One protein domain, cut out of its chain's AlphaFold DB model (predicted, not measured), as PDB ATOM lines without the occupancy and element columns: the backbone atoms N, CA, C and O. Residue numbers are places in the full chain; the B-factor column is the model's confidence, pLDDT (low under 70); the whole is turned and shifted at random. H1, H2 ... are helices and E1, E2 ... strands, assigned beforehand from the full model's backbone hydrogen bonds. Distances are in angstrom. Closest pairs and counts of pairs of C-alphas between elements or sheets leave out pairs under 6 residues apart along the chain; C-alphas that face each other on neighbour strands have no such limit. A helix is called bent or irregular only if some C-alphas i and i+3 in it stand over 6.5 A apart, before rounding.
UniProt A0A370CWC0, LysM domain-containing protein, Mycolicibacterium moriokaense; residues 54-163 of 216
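Overview. This is residues 54 to 163 of the 216 residues of the protein "LysM domain-containing protein" of Mycolicibacterium moriokaense (UniProt A0A370CWC0). Two lobes follow each other along the longest axis, each with a pair of helices and a sheet of two antiparallel strands: E1, H1, H2 and E2 make the first, E3, H3, H4 and E4 the second. They meet in the middle, where H2 and H4 pack side by side, and the chain crosses between them where E2 runs on into E3. The printed part has 110 residues with four named helices and four named strands, in the order E1 H1 H2 E2 E3 H3 H4 E4, and its class is mixed, helices and strands. The whole is compact, with a radius of gyration of the C-alphas of 14.1 A, and elongated in outline, spanning 45 by 25 by 24 A.

Arrangement. Begin at E3, residues 107 to 115, and its antiparallel neighbour E4, residues 156 to 161, where N 159 and O 112 are 2.8 A apart and N 114 and O 157 are 2.9 A apart, both within hydrogen-bond range. Look next at H4, residues 133 to 142: its closest C-alphas to E4 are those of Ile 139 and Pro 160, 6.6 A apart. H3, residues 122 to 130, touches H4 about perpendicular at 80 degrees, closest at the C-alphas of Ala 127 and Asp 133, 4.3 A. H3 and E4 are near each other, with 9 pairs of C-alphas within 10 A. H2, residues 80 to 89, touches H4 at a shallow tilt of 32 degrees, opposite ways, closest at the C-alphas of Ile 85 and Val 138, 4.9 A. H1, residues 64 to 75, touches H2 about perpendicular at 85 degrees, closest at the C-alphas of Thr 71 and Gln 83, 5.5 A. The helix packing is mostly crossed, but only just, with 1 of these 3 pairs at a shallow tilt. E1, residues 54 to 57, is the antiparallel neighbour of E2, residues 102 to 105, with N 103 and O 56 within hydrogen-bond range at 2.8 A. The closest C-alphas of H2 and E2 are those of Trp 86 and Ile 105, 5.3 A. H1 and H3 are apart. Every O i to N i+4 pair is within hydrogen-bond range in H1 and H3, against 5 of 6 in H2 and 4 of 6 in H4.

Along the chain. Find C-alpha 54 at (112.895, 130.215, 106.987), where E1 begins. H1 is 16.2 A long, H2 14.2 A, H3 11.4 A and H4 15.2 A. H4 is irregular, but only just: C-alphas 134 and 137 are 6.9 A apart. E3, 18.7 A long, bends by 91 degrees at residue 110. E4, 15.6 A long, ends at C-alpha 161, (117.222, 126.858, 114.027).

Size, cuts and confidence. The C-alphas of Glu 61 and Asp 118, the two farthest apart, are 45.0 A apart. The printed part has no cut. Its long links are residues 90 to 101 and 143 to 155. The mean pLDDT of the printed part is 97.3, and no printed residue is under 70.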
ATOM      1  N   ARG A  54     113.275 129.090 107.829       98.06
ATOM      2  CA  ARG A  54     112.895 130.215 106.987       98.06
ATOM      3  C   ARG A  54     113.500 130.035 105.601       98.06
ATOM      4  O   ARG A  54     114.679 129.717 105.468       98.06
ATOM      5  N   ARG A  55     112.699 130.296 104.573       98.19
ATOM      6  CA  ARG A  55     113.135 130.318 103.187       98.19
ATOM      7  C   ARG A  55     113.208 131.735 102.645       98.19
ATOM      8  O   ARG A  55     112.414 132.599 103.012       98.19
ATOM      9  N   HIS A  56     114.171 131.957 101.765       98.56
ATOM     10  CA  HIS A  56     114.348 133.207 101.042       98.56
ATOM     11  C   HIS A  56     114.355 132.928  99.542       98.56
ATOM     12  O   HIS A  56     115.191 132.164  99.064       98.56
ATOM     13  N   LEU A  57     113.435 133.549  98.804       98.38
ATOM     14  CA  LEU A  57     113.443 133.507  97.347       98.38
ATOM     15  C   LEU A  57     114.516 134.461  96.822       98.38
ATOM     16  O   LEU A  57     114.398 135.677  96.961       98.38
ATOM     17  N   TRP A  58     115.535 133.910  96.179       98.38
ATOM     18  CA  TRP A  58     116.573 134.679  95.520       98.38
ATOM     19  C   TRP A  58     116.060 135.221  94.185       98.38
ATOM     20  O   TRP A  58     115.779 134.453  93.271       98.38
ATOM     21  N   THR A  59     115.923 136.538  94.038       97.44
ATOM     22  CA  THR A  59     115.384 137.150  92.804       97.44
ATOM     23  C   THR A  59     116.414 137.945  92.001       97.44
ATOM     24  O   THR A  59     116.103 138.393  90.900       97.44
ATOM     25  N   GLY A  60     117.600 138.186  92.563       95.44
ATOM     26  CA  GLY A  60     118.628 139.054  91.984       95.44
ATOM     27  C   GLY A  60     119.784 138.297  91.332       95.44
ATOM     28  O   GLY A  60     119.822 137.071  91.314       95.44
ATOM     29  N   GLU A  61     120.758 139.044  90.815       97.31
ATOM     30  CA  GLU A  61     122.030 138.473  90.366       97.31
ATOM     31  C   GLU A  61     122.891 138.043  91.561       97.31
ATOM     32  O   GLU A  61     122.991 138.760  92.564       97.31
ATOM     33  N   ASP A  62     123.547 136.889  91.442       98.19
ATOM     34  CA  ASP A  62     124.483 136.404  92.452       98.19
ATOM     35  C   ASP A  62     125.804 137.176  92.409       98.19
ATOM     36  O   ASP A  62     126.664 136.970  91.552       98.19
ATOM     37  N   THR A  63     125.953 138.102  93.354       97.88
ATOM     38  CA  THR A  63     127.161 138.905  93.539       97.88
ATOM     39  C   THR A  63     127.586 138.879  94.998       97.88
ATOM     40  O   THR A  63     126.756 138.756  95.901       97.88
ATOM     41  N   THR A  64     128.877 139.103  95.262       97.00
ATOM     42  CA  THR A  64     129.396 139.234  96.633       97.00
ATOM     43  C   THR A  64     128.626 140.281  97.442       97.00
ATOM     44  O   THR A  64     128.331 140.062  98.613       97.00
ATOM     45  N   ALA A  65     128.244 141.400  96.815       97.94
ATOM     46  CA  ALA A  65     127.456 142.442  97.465       97.94
ATOM     47  C   ALA A  65     126.036 141.969  97.814       97.94
ATOM     48  O   ALA A  65     125.557 142.266  98.906       97.94
ATOM     49  N   ALA A  66     125.377 141.220  96.926       98.12
ATOM     50  CA  ALA A  66     124.040 140.685  97.178       98.12
ATOM     51  C   ALA A  66     124.047 139.651  98.318       98.12
ATOM     52  O   ALA A  66     123.209 139.721  99.215       98.12
ATOM     53  N   ARG A  67     125.033 138.743  98.347       98.25
ATOM     54  CA  ARG A  67     125.195 137.768  99.442       98.25
ATOM     55  C   ARG A  67     125.469 138.439 100.792       98.25
ATOM     56  O   ARG A  67     124.883 138.066 101.811       98.25
ATOM     57  N   ALA A  68     126.302 139.480 100.795       98.31
ATOM     58  CA  ALA A  68     126.568 140.275 101.990       98.31
ATOM     59  C   ALA A  68     125.305 141.018 102.470       98.31
ATOM     60  O   ALA A  68     125.018 141.045 103.664       98.31
ATOM     61  N   GLN A  69     124.503 141.568 101.548       98.31
ATOM     62  CA  GLN A  69     123.227 142.217 101.875       98.31
ATOM     63  C   GLN A  69     122.202 141.239 102.455       98.31
ATOM     64  O   GLN A  69     121.506 141.599 103.403       98.31
ATOM     65  N   LEU A  70     122.129 140.008 101.939       98.38
ATOM     66  CA  LEU A  70     121.273 138.965 102.507       98.38
ATOM     67  C   LEU A  70     121.669 138.657 103.959       98.38
ATOM     68  O   LEU A  70     120.815 138.593 104.844       98.38
ATOM     69  N   THR A  71     122.974 138.541 104.207       98.62
ATOM     70  CA  THR A  71     123.528 138.315 105.549       98.62
ATOM     71  C   THR A  71     123.195 139.479 106.486       98.62
ATOM     72  O   THR A  71     122.682 139.266 107.584       98.62
ATOM     73  N   GLN A  72     123.376 140.718 106.023       98.56
ATOM     74  CA  GLN A  72     123.022 141.921 106.778       98.56
ATOM     75  C   GLN A  72     121.526 141.992 107.096       98.56
ATOM     76  O   GLN A  72     121.155 142.445 108.179       98.56
ATOM     77  N   HIS A  73     120.673 141.567 106.164       98.00
ATOM     78  CA  HIS A  73     119.226 141.586 106.331       98.00
ATOM     79  C   HIS A  73     118.759 140.636 107.440       98.00
ATOM     80  O   HIS A  73     117.965 141.046 108.284       98.00
ATOM     81  N   TYR A  74     119.255 139.394 107.455       98.12
ATOM     82  CA  TYR A  74     118.794 138.379 108.410       98.12
ATOM     83  C   TYR A  74     119.558 138.361 109.731       98.12
ATOM     84  O   TYR A  74     118.962 138.084 110.767       98.12
ATOM     85  N   TYR A  75     120.853 138.678 109.711       97.69
ATOM     86  CA  TYR A  75     121.724 138.528 110.879       97.69
ATOM     87  C   TYR A  75     122.295 139.852 111.386       97.69
ATOM     88  O   TYR A  75     123.030 139.874 112.368       97.69
ATOM     89  N   GLY A  76     121.989 140.973 110.727       98.06
ATOM     90  CA  GLY A  76     122.443 142.286 111.176       98.06
ATOM     91  C   GLY A  76     123.950 142.527 111.014       98.06
ATOM     92  O   GLY A  76     124.451 143.518 111.540       98.06
ATOM     93  N   THR A  77     124.663 141.666 110.284       97.69
ATOM     94  CA  THR A  77     126.127 141.692 110.156       97.69
ATOM     95  C   THR A  77     126.596 141.417 108.726       97.69
ATOM     96  O   THR A  77     125.869 140.846 107.915       97.69
ATOM     97  N   LEU A  78     127.838 141.807 108.435       97.56
ATOM     98  CA  LEU A  78     128.565 141.504 107.197       97.56
ATOM     99  C   LEU A  78     129.691 140.478 107.422       97.56
ATOM    100  O   LEU A  78     130.557 140.319 106.563       97.56
ATOM    101  N   ASP A  79     129.720 139.821 108.586       97.38
ATOM    102  CA  ASP A  79     130.700 138.777 108.888       97.38
ATOM    103  C   ASP A  79     130.562 137.606 107.902       97.38
ATOM    104  O   ASP A  79     129.497 136.999 107.759       97.38
ATOM    105  N   THR A  80     131.663 137.271 107.232       96.62
ATOM    106  CA  THR A  80     131.710 136.194 106.243       96.62
ATOM    107  C   THR A  80     131.519 134.810 106.861       96.62
ATOM    108  O   THR A  80     131.032 133.915 106.176       96.62
ATOM    109  N   LYS A  81     131.824 134.615 108.151       96.69
ATOM    110  CA  LYS A  81     131.513 133.368 108.869       96.69
ATOM    111  C   LYS A  81     130.008 133.189 109.049       96.69
ATOM    112  O   LYS A  81     129.495 132.091 108.863       96.69
ATOM    113  N   ILE A  82     129.290 134.274 109.340       97.62
ATOM    114  CA  ILE A  82     127.825 134.259 109.439       97.62
ATOM    115  C   ILE A  82     127.186 134.118 108.054       97.62
ATOM    116  O   ILE A  82     126.189 133.417 107.907       97.62
ATOM    117  N   GLN A  83     127.785 134.699 107.010       98.44
ATOM    118  CA  GLN A  83     127.359 134.434 105.633       98.44
ATOM    119  C   GLN A  83     127.467 132.937 105.287       98.44
ATOM    120  O   GLN A  83     126.529 132.362 104.737       98.44
ATOM    121  N   LEU A  84     128.567 132.280 105.673       97.75
ATOM    122  CA  LEU A  84     128.763 130.850 105.413       97.75
ATOM    123  C   LEU A  84     127.690 129.960 106.062       97.75
ATOM    124  O   LEU A  84     127.428 128.878 105.545       97.75
ATOM    125  N   ILE A  85     127.021 130.404 107.134       98.31
ATOM    126  CA  ILE A  85     125.944 129.637 107.780       98.31
ATOM    127  C   ILE A  85     124.803 129.342 106.801       98.31
ATOM    128  O   ILE A  85     124.430 128.183 106.619       98.31
ATOM    129  N   TRP A  86     124.246 130.370 106.158       98.56
ATOM    130  CA  TRP A  86     123.130 130.165 105.233       98.56
ATOM    131  C   TRP A  86     123.601 129.605 103.889       98.56
ATOM    132  O   TRP A  86     122.862 128.846 103.261       98.56
ATOM    133  N   GLU A  87     124.828 129.921 103.457       98.44
ATOM    134  CA  GLU A  87     125.390 129.374 102.218       98.44
ATOM    135  C   GLU A  87     125.576 127.859 102.306       98.44
ATOM    136  O   GLU A  87     125.186 127.138 101.388       98.44
ATOM    137  N   VAL A  88     126.143 127.369 103.412       98.12
ATOM    138  CA  VAL A  88     126.334 125.932 103.634       98.12
ATOM    139  C   VAL A  88     124.993 125.248 103.873       98.12
ATOM    140  O   VAL A  88     124.720 124.245 103.221       98.12
ATOM    141  N   ALA A  89     124.120 125.812 104.718       97.88
ATOM    142  CA  ALA A  89     122.794 125.239 104.961       97.88
ATOM    143  C   ALA A  89     121.953 125.122 103.679       97.88
ATOM    144  O   ALA A  89     121.172 124.187 103.540       97.88
ATOM    145  N   SER A  90     122.121 126.049 102.732       97.75
ATOM    146  CA  SER A  90     121.431 126.021 101.436       97.75
ATOM    147  C   SER A  90     122.153 125.189 100.368       97.75
ATOM    148  O   SER A  90     121.637 125.066  99.261       97.75
ATOM    149  N   GLY A  91     123.352 124.665 100.645       96.50
ATOM    150  CA  GLY A  91     124.170 123.952  99.658       96.50
ATOM    151  C   GLY A  91     124.721 124.837  98.531       96.50
ATOM    152  O   GLY A  91     125.073 124.330  97.470       96.50
ATOM    153  N   VAL A  92     124.796 126.156  98.742       97.31
ATOM    154  CA  VAL A  92     125.248 127.143  97.737       97.31
ATOM    155  C   VAL A  92     126.630 127.730  98.035       97.31
ATOM    156  O   VAL A  92     127.113 128.632  97.341       97.31
ATOM    157  N   ALA A  93     127.302 127.232  99.073       94.44
ATOM    158  CA  ALA A  93     128.700 127.546  99.315       94.44
ATOM    159  C   ALA A  93     129.527 127.145  98.082       94.44
ATOM    160  O   ALA A  93     129.498 125.996  97.646       94.44
ATOM    161  N   GLN A  94     130.252 128.108  97.504       90.19
ATOM    162  CA  GLN A  94     131.029 127.921  96.268       90.19
ATOM    163  C   GLN A  94     130.204 127.526  95.021       90.19
ATOM    164  O   GLN A  94     130.786 127.099  94.025       90.19
ATOM    165  N   GLN A  95     128.877 127.685  95.041       95.69
ATOM    166  CA  GLN A  95     128.002 127.460  93.883       95.69
ATOM    167  C   GLN A  95     127.272 128.751  93.507       95.69
ATOM    168  O   GLN A  95     126.928 129.516  94.411       95.69
ATOM    169  N   PRO A  96     127.022 129.017  92.214       96.81
ATOM    170  CA  PRO A  96     126.220 130.163  91.799       96.81
ATOM    171  C   PRO A  96     124.757 130.006  92.239       96.81
ATOM    172  O   PRO A  96     124.212 128.902  92.224       96.81
ATOM    173  N   ILE A  97     124.113 131.118  92.592       98.19
ATOM    174  CA  ILE A  97     122.686 131.162  92.934       98.19
ATOM    175  C   ILE A  97     121.906 131.733  91.749       98.19
ATOM    176  O   ILE A  97     122.061 132.896  91.374       98.19
ATOM    177  N   GLU A  98     121.046 130.917  91.149       97.81
ATOM    178  CA  GLU A  98     120.186 131.363  90.052       97.81
ATOM    179  C   GLU A  98     118.942 132.106  90.579       97.81
ATOM    180  O   GLU A  98     118.382 131.722  91.613       97.81
ATOM    181  N   PRO A  99     118.455 133.151  89.881       97.75
ATOM    182  CA  PRO A  99     117.166 133.759  90.191       97.75
ATOM    183  C   PRO A  99     116.039 132.717  90.171       97.75
ATOM    184  O   PRO A  99     115.882 131.970  89.209       97.75
ATOM    185  N   GLY A 100     115.236 132.687  91.228       97.62
ATOM    186  CA  GLY A 100     114.204 131.680  91.468       97.62
ATOM    187  C   GLY A 100     114.604 130.611  92.489       97.62
ATOM    188  O   GLY A 100     113.731 129.876  92.951       97.62
ATOM    189  N   ALA A 101     115.882 130.528  92.875       98.12
ATOM    190  CA  ALA A 101     116.330 129.610  93.916       98.12
ATOM    191  C   ALA A 101     115.741 129.983  95.286       98.12
ATOM    192  O   ALA A 101     115.671 131.156  95.654       98.12
ATOM    193  N   TRP A 102     115.354 128.975  96.064       97.94
ATOM    194  CA  TRP A 102     114.941 129.150  97.454       97.94
ATOM    195  C   TRP A 102     116.076 128.734  98.384       97.94
ATOM    196  O   TRP A 102     116.520 127.591  98.351       97.94
ATOM    197  N   LEU A 103     116.521 129.667  99.218       98.56
ATOM    198  CA  LEU A 103     117.616 129.488 100.165       98.56
ATOM    199  C   LEU A 103     117.070 129.215 101.563       98.56
ATOM    200  O   LEU A 103     116.039 129.771 101.942       98.56
ATOM    201  N   LEU A 104     117.778 128.400 102.336       98.25
ATOM    202  CA  LEU A 104     117.508 128.150 103.745       98.25
ATOM    203  C   LEU A 104     118.231 129.195 104.600       98.25
ATOM    204  O   LEU A 104     119.434 129.406 104.466       98.25
ATOM    205  N   ILE A 105     117.487 129.828 105.503       98.50
ATOM    206  CA  ILE A 105     117.978 130.843 106.434       98.50
ATOM    207  C   ILE A 105     117.843 130.279 107.857       98.50
ATOM    208  O   ILE A 105     116.744 130.321 108.421       98.50
ATOM    209  N   PRO A 106     118.918 129.698 108.426       97.81
ATOM    210  CA  PRO A 106     118.917 129.239 109.810       97.81
ATOM    211  C   PRO A 106     118.589 130.367 110.795       97.81
ATOM    212  O   PRO A 106     119.072 131.487 110.653       97.81
ATOM    213  N   ASP A 107     117.785 130.078 111.817       97.00
ATOM    214  CA  ASP A 107     117.553 131.026 112.916       97.00
ATOM    215  C   ASP A 107     118.726 130.970 113.904       97.00
ATOM    216  O   ASP A 107     119.188 129.884 114.239       97.00
ATOM    217  N   LEU A 108     119.211 132.113 114.382       96.56
ATOM    218  CA  LEU A 108     120.269 132.193 115.400       96.56
ATOM    219  C   LEU A 108     119.798 132.894 116.685       96.56
ATOM    220  O   LEU A 108     120.536 132.923 117.664       96.56
ATOM    221  N   GLY A 109     118.596 133.483 116.684       91.50
ATOM    222  CA  GLY A 109     118.103 134.327 117.772       91.50
ATOM    223  C   GLY A 109     117.219 133.585 118.773       91.50
ATOM    224  O   GLY A 109     117.487 133.628 119.971       91.50
ATOM    225  N   ASP A 110     116.170 132.908 118.299       86.25
ATOM    226  CA  ASP A 110     115.210 132.183 119.149       86.25
ATOM    227  C   ASP A 110     115.472 130.671 119.095       86.25
ATOM    228  O   ASP A 110     114.743 129.883 118.486       86.25
ATOM    229  N   VAL A 111     116.607 130.274 119.672       92.12
ATOM    230  CA  VAL A 111     117.187 128.939 119.490       92.12
ATOM    231  C   VAL A 111     117.372 128.159 120.788       92.12
ATOM    232  O   VAL A 111     117.526 128.700 121.885       92.12
ATOM    233  N   GLY A 112     117.363 126.832 120.644       92.50
ATOM    234  CA  GLY A 112     117.685 125.913 121.732       92.50
ATOM    235  C   GLY A 112     119.162 125.995 122.109       92.50
ATOM    236  O   GLY A 112     119.977 126.519 121.354       92.50
ATOM    237  N   HIS A 113     119.501 125.460 123.276       96.75
ATOM    238  CA  HIS A 113     120.881 125.353 123.734       96.75
ATOM    239  C   HIS A 113     121.194 123.903 124.088       96.75
ATOM    240  O   HIS A 113     120.330 123.175 124.581       96.75
ATOM    241  N   HIS A 114     122.440 123.500 123.876       97.88
ATOM    242  CA  HIS A 114     122.938 122.174 124.210       97.88
ATOM    243  C   HIS A 114     124.237 122.293 124.994       97.88
ATOM    244  O   HIS A 114     125.127 123.052 124.623       97.88
ATOM    245  N   THR A 115     124.346 121.542 126.088       98.38
ATOM    246  CA  THR A 115     125.606 121.424 126.829       98.38
ATOM    247  C   THR A 115     126.357 120.216 126.298       98.38
ATOM    248  O   THR A 115     125.868 119.096 126.420       98.38
ATOM    249  N   VAL A 116     127.529 120.460 125.719       98.31
ATOM    250  CA  VAL A 116     128.373 119.429 125.107       98.31
ATOM    251  C   VAL A 116     128.767 118.393 126.151       98.31
ATOM    252  O   VAL A 116     129.197 118.744 127.253       98.31
ATOM    253  N   VAL A 117     128.621 117.116 125.813       97.56
ATOM    254  CA  VAL A 117     129.045 115.997 126.660       97.56
ATOM    255  C   VAL A 117     130.306 115.331 126.111       97.56
ATOM    256  O   VAL A 117     130.735 115.593 124.990       97.56
ATOM    257  N   ASP A 118     130.935 114.492 126.934       97.19
ATOM    258  CA  ASP A 118     132.166 113.797 126.556       97.19
ATOM    259  C   ASP A 118     131.972 112.946 125.290       97.19
ATOM    260  O   ASP A 118     131.014 112.178 125.186       97.19
ATOM    261  N   GLY A 119     132.882 113.107 124.326       94.12
ATOM    262  CA  GLY A 119     132.852 112.413 123.036       94.12
ATOM    263  C   GLY A 119     131.987 113.048 121.939       94.12
ATOM    264  O   GLY A 119     131.970 112.512 120.832       94.12
ATOM    265  N   GLU A 120     131.293 114.162 122.191       97.81
ATOM    266  CA  GLU A 120     130.584 114.892 121.131       97.81
ATOM    267  C   GLU A 120     131.532 115.774 120.306       97.81
ATOM    268  O   GLU A 120     132.335 116.532 120.846       97.81
ATOM    269  N   SER A 121     131.382 115.696 118.985       98.12
ATOM    270  CA  SER A 121     131.976 116.602 117.995       98.12
ATOM    271  C   SER A 121     130.911 117.447 117.299       98.12
ATOM    272  O   SER A 121     129.730 117.074 117.298       98.12
ATOM    273  N   PHE A 122     131.305 118.530 116.626       98.56
ATOM    274  CA  PHE A 122     130.384 119.302 115.783       98.56
ATOM    275  C   PHE A 122     129.702 118.441 114.711       98.56
ATOM    276  O   PHE A 122     128.502 118.593 114.503       98.56
ATOM    277  N   GLU A 123     130.420 117.506 114.081       98.44
ATOM    278  CA  GLU A 123     129.850 116.570 113.098       98.44
ATOM    279  C   GLU A 123     128.784 115.666 113.723       98.44
ATOM    280  O   GLU A 123     127.681 115.538 113.192       98.44
ATOM    281  N   SER A 124     129.068 115.087 114.895       98.38
ATOM    282  CA  SER A 124     128.105 114.227 115.593       98.38
ATOM    283  C   SER A 124     126.850 114.997 116.020       98.38
ATOM    284  O   SER A 124     125.736 114.472 115.946       98.38
ATOM    285  N   LEU A 125     127.018 116.260 116.426       98.50
ATOM    286  CA  LEU A 125     125.923 117.155 116.777       98.50
ATOM    287  C   LEU A 125     125.114 117.538 115.536       98.50
ATOM    288  O   LEU A 125     123.890 117.484 115.582       98.50
ATOM    289  N   ALA A 126     125.769 117.860 114.422       98.62
ATOM    290  CA  ALA A 126     125.117 118.215 113.165       98.62
ATOM    291  C   ALA A 126     124.323 117.041 112.577       98.62
ATOM    292  O   ALA A 126     123.138 117.195 112.275       98.62
ATOM    293  N   ALA A 127     124.906 115.841 112.549       98.12
ATOM    294  CA  ALA A 127     124.199 114.623 112.166       98.12
ATOM    295  C   ALA A 127     122.978 114.374 113.065       98.12
ATOM    296  O   ALA A 127     121.898 114.035 112.584       98.12
ATOM    297  N   ARG A 128     123.114 114.588 114.378       97.50
ATOM    298  CA  ARG A 128     122.023 114.380 115.339       97.50
ATOM    299  C   ARG A 128     120.920 115.434 115.233       97.50
ATOM    300  O   ARG A 128     119.750 115.099 115.386       97.50
ATOM    301  N   TRP A 129     121.270 116.699 115.032       97.75
ATOM    302  CA  TRP A 129     120.317 117.811 115.034       97.75
ATOM    303  C   TRP A 129     119.659 118.024 113.681       97.75
ATOM    304  O   TRP A 129     118.485 118.389 113.626       97.75
ATOM    305  N   TYR A 130     120.409 117.799 112.606       97.94
ATOM    306  CA  TYR A 130     120.016 118.187 111.257       97.94
ATOM    307  C   TYR A 130     120.018 117.025 110.265       97.94
ATOM    308  O   TYR A 130     119.489 117.186 109.169       97.94
ATOM    309  N   GLY A 131     120.556 115.862 110.641       97.62
ATOM    310  CA  GLY A 131     120.641 114.692 109.763       97.62
ATOM    311  C   GLY A 131     121.762 114.771 108.728       97.62
ATOM    312  O   GLY A 131     121.822 113.921 107.844       97.62
ATOM    313  N   ASP A 132     122.645 115.764 108.850       97.06
ATOM    314  CA  ASP A 132     123.776 116.005 107.956       97.06
ATOM    315  C   ASP A 132     124.982 116.481 108.779       97.06
ATOM    316  O   ASP A 132     124.927 117.520 109.440       97.06
ATOM    317  N   ASP A 133     126.058 115.696 108.769       97.38
ATOM    318  CA  ASP A 133     127.312 115.980 109.471       97.38
ATOM    319  C   ASP A 133     128.070 117.170 108.866       97.38
ATOM    320  O   ASP A 133     128.726 117.912 109.602       97.38
ATOM    321  N   HIS A 134     127.903 117.451 107.569       96.12
ATOM    322  CA  HIS A 134     128.530 118.597 106.899       96.12
ATOM    323  C   HIS A 134     128.052 119.946 107.459       96.12
ATOM    324  O   HIS A 134     128.721 120.969 107.290       96.12
ATOM    325  N   LEU A 135     126.926 119.965 108.179       98.00
ATOM    326  CA  LEU A 135     126.424 121.149 108.875       98.00
ATOM    327  C   LEU A 135     127.175 121.447 110.188       98.00
ATOM    328  O   LEU A 135     126.827 122.402 110.885       98.00
ATOM    329  N   ALA A 136     128.244 120.711 110.513       98.19
ATOM    330  CA  ALA A 136     129.156 121.016 111.619       98.19
ATOM    331  C   ALA A 136     129.625 122.480 111.606       98.19
ATOM    332  O   ALA A 136     129.620 123.160 112.635       98.19
ATOM    333  N   VAL A 137     129.953 123.000 110.420       97.44
ATOM    334  CA  VAL A 137     130.391 124.389 110.230       97.44
ATOM    335  C   VAL A 137     129.306 125.409 110.587       97.44
ATOM    336  O   VAL A 137     129.620 126.475 111.116       97.44
ATOM    337  N   VAL A 138     128.028 125.072 110.371       98.19
ATOM    338  CA  VAL A 138     126.896 125.917 110.773       98.19
ATOM    339  C   VAL A 138     126.855 126.044 112.292       98.19
ATOM    340  O   VAL A 138     126.694 127.150 112.802       98.19
ATOM    341  N   ILE A 139     127.052 124.938 113.019       98.50
ATOM    342  CA  ILE A 139     127.096 124.953 114.487       98.50
ATOM    343  C   ILE A 139     128.298 125.762 114.969       98.50
ATOM    344  O   ILE A 139     128.128 126.653 115.799       98.50
ATOM    345  N   ALA A 140     129.495 125.489 114.448       98.38
ATOM    346  CA  ALA A 140     130.712 126.161 114.888       98.38
ATOM    347  C   ALA A 140     130.628 127.683 114.696       98.38
ATOM    348  O   ALA A 140     130.821 128.433 115.652       98.38
ATOM    349  N   PHE A 141     130.266 128.157 113.498       98.12
ATOM    350  CA  PHE A 141     130.192 129.595 113.223       98.12
ATOM    351  C   PHE A 141     129.062 130.301 113.962       98.12
ATOM    352  O   PHE A 141     129.263 131.423 114.419       98.12
ATOM    353  N   ALA A 142     127.913 129.649 114.144       97.81
ATOM    354  CA  ALA A 142     126.840 130.192 114.970       97.81
ATOM    355  C   ALA A 142     127.262 130.398 116.434       97.81
ATOM    356  O   ALA A 142     126.707 131.246 117.121       97.81
ATOM    357  N   ASN A 143     128.253 129.633 116.896       97.62
ATOM    358  CA  ASN A 143     128.810 129.714 118.242       97.62
ATOM    359  C   ASN A 143     130.136 130.493 118.302       97.62
ATOM    360  O   ASN A 143     130.832 130.430 119.311       97.62
ATOM    361  N   GLU A 144     130.499 131.215 117.234       96.50
ATOM    362  CA  GLU A 144     131.756 131.976 117.124       96.50
ATOM    363  C   GLU A 144     133.029 131.114 117.284       96.50
ATOM    364  O   GLU A 144     134.102 131.606 117.640       96.50
ATOM    365  N   MET A 145     132.933 129.817 116.983       97.31
ATOM    366  CA  MET A 145     134.016 128.841 117.129       97.31
ATOM    367  C   MET A 145     134.706 128.531 115.795       97.31
ATOM    368  O   MET A 145     134.181 128.784 114.707       97.31
ATOM    369  N   ASP A 146     135.916 127.978 115.886       95.75
ATOM    370  CA  ASP A 146     136.628 127.410 114.744       95.75
ATOM    371  C   ASP A 146     136.092 125.992 114.464       95.75
ATOM    372  O   ASP A 146     136.191 125.144 115.353       95.75
ATOM    373  N   PRO A 147     135.552 125.696 113.264       94.81
ATOM    374  CA  PRO A 147     135.063 124.359 112.922       94.81
ATOM    375  C   PRO A 147     136.149 123.276 112.960       94.81
ATOM    376  O   PRO A 147     135.814 122.102 113.036       94.81
ATOM    377  N   ALA A 148     137.436 123.640 112.922       95.06
ATOM    378  CA  ALA A 148     138.536 122.687 113.068       95.06
ATOM    379  C   ALA A 148     138.849 122.324 114.535       95.06
ATOM    380  O   ALA A 148     139.694 121.463 114.783       95.06
ATOM    381  N   THR A 149     138.220 122.992 115.508       95.88
ATOM    382  CA  THR A 149     138.466 122.787 116.942       95.88
ATOM    383  C   THR A 149     137.196 122.324 117.640       95.88
ATOM    384  O   THR A 149     136.280 123.114 117.849       95.88
ATOM    385  N   GLU A 150     137.161 121.057 118.053       96.50
ATOM    386  CA  GLU A 150     135.987 120.481 118.711       96.50
ATOM    387  C   GLU A 150     135.631 121.178 120.032       96.50
ATOM    388  O   GLU A 150     136.525 121.606 120.778       96.50
ATOM    389  N   PRO A 151     134.332 121.279 120.362       97.12
ATOM    390  CA  PRO A 151     133.910 121.923 121.588       97.12
ATOM    391  C   PRO A 151     134.244 121.045 122.801       97.12
ATOM    392  O   PRO A 151     133.981 119.846 122.828       97.12
ATOM    393  N   ALA A 152     134.808 121.650 123.847       97.56
ATOM    394  CA  ALA A 152     135.098 120.932 125.085       97.56
ATOM    395  C   ALA A 152     133.799 120.502 125.804       97.56
ATOM    396  O   ALA A 152     132.829 121.273 125.806       97.56
ATOM    397  N   PRO A 153     133.781 119.354 126.508       98.12
ATOM    398  CA  PRO A 153     132.661 118.984 127.370       98.12
ATOM    399  C   PRO A 153     132.329 120.093 128.378       98.12
ATOM    400  O   PRO A 153     133.217 120.690 128.987       98.12
ATOM    401  N   GLY A 154     131.040 120.379 128.547       98.12
ATOM    402  CA  GLY A 154     130.525 121.482 129.356       98.12
ATOM    403  C   GLY A 154     130.363 122.808 128.604       98.12
ATOM    404  O   GLY A 154     129.731 123.718 129.141       98.12
ATOM    405  N   THR A 155     130.869 122.926 127.371       98.25
ATOM    406  CA  THR A 155     130.576 124.078 126.502       98.25
ATOM    407  C   THR A 155     129.076 124.148 126.239       98.25
ATOM    408  O   THR A 155     128.465 123.147 125.865       98.25
ATOM    409  N   VAL A 156     128.471 125.320 126.426       98.12
ATOM    410  CA  VAL A 156     127.073 125.554 126.051       98.12
ATOM    411  C   VAL A 156     127.052 126.129 124.645       98.12
ATOM    412  O   VAL A 156     127.569 127.219 124.421       98.12
ATOM    413  N   LEU A 157     126.450 125.393 123.719       98.31
ATOM    414  CA  LEU A 157     126.258 125.808 122.338       98.31
ATOM    415  C   LEU A 157     124.817 126.263 122.130       98.31
ATOM    416  O   LEU A 157     123.890 125.615 122.626       98.31
ATOM    417  N   ILE A 158     124.611 127.310 121.338       97.75
ATOM    418  CA  ILE A 158     123.336 127.497 120.654       97.75
ATOM    419  C   ILE A 158     123.175 126.401 119.598       97.75
ATOM    420  O   ILE A 158     124.139 125.994 118.943       97.75
ATOM    421  N   GLN A 159     121.946 125.930 119.430       97.81
ATOM    422  CA  GLN A 159     121.537 125.031 118.360       97.81
ATOM    423  C   GLN A 159     120.816 125.857 117.288       97.81
ATOM    424  O   GLN A 159     119.621 126.120 117.462       97.81
ATOM    425  N   PRO A 160     121.500 126.263 116.197       97.81
ATOM    426  CA  PRO A 160     120.872 126.973 115.089       97.81
ATOM    427  C   PRO A 160     119.520 126.382 114.686       97.81
ATOM    428  O   PRO A 160     119.328 125.169 114.586       97.81
ATOM    429  N   GLY A 161     118.546 127.249 114.459       96.81
ATOM    430  CA  GLY A 161     117.222 126.858 114.027       96.81
ATOM    431  C   GLY A 161     117.253 126.346 112.597       96.81
ATOM    432  O   GLY A 161     117.092 127.110 111.649       96.81
ATOM    433  N   LEU A 162     117.394 125.034 112.454       96.62
ATOM    434  CA  LEU A 162     117.269 124.317 111.196       96.62
ATOM    435  C   LEU A 162     116.397 123.071 111.397       96.62
ATOM    436  O   LEU A 162     116.392 122.471 112.474       96.62
ATOM    437  N   ASN A 163     115.607 122.709 110.389       97.81
ATOM    438  CA  ASN A 163     114.874 121.450 110.406       97.81
ATOM    439  C   ASN A 163     115.823 120.271 110.209       97.81
ATOM    440  O   ASN A 163     116.734 120.333 109.388       97.81
TER     441      ASN A 163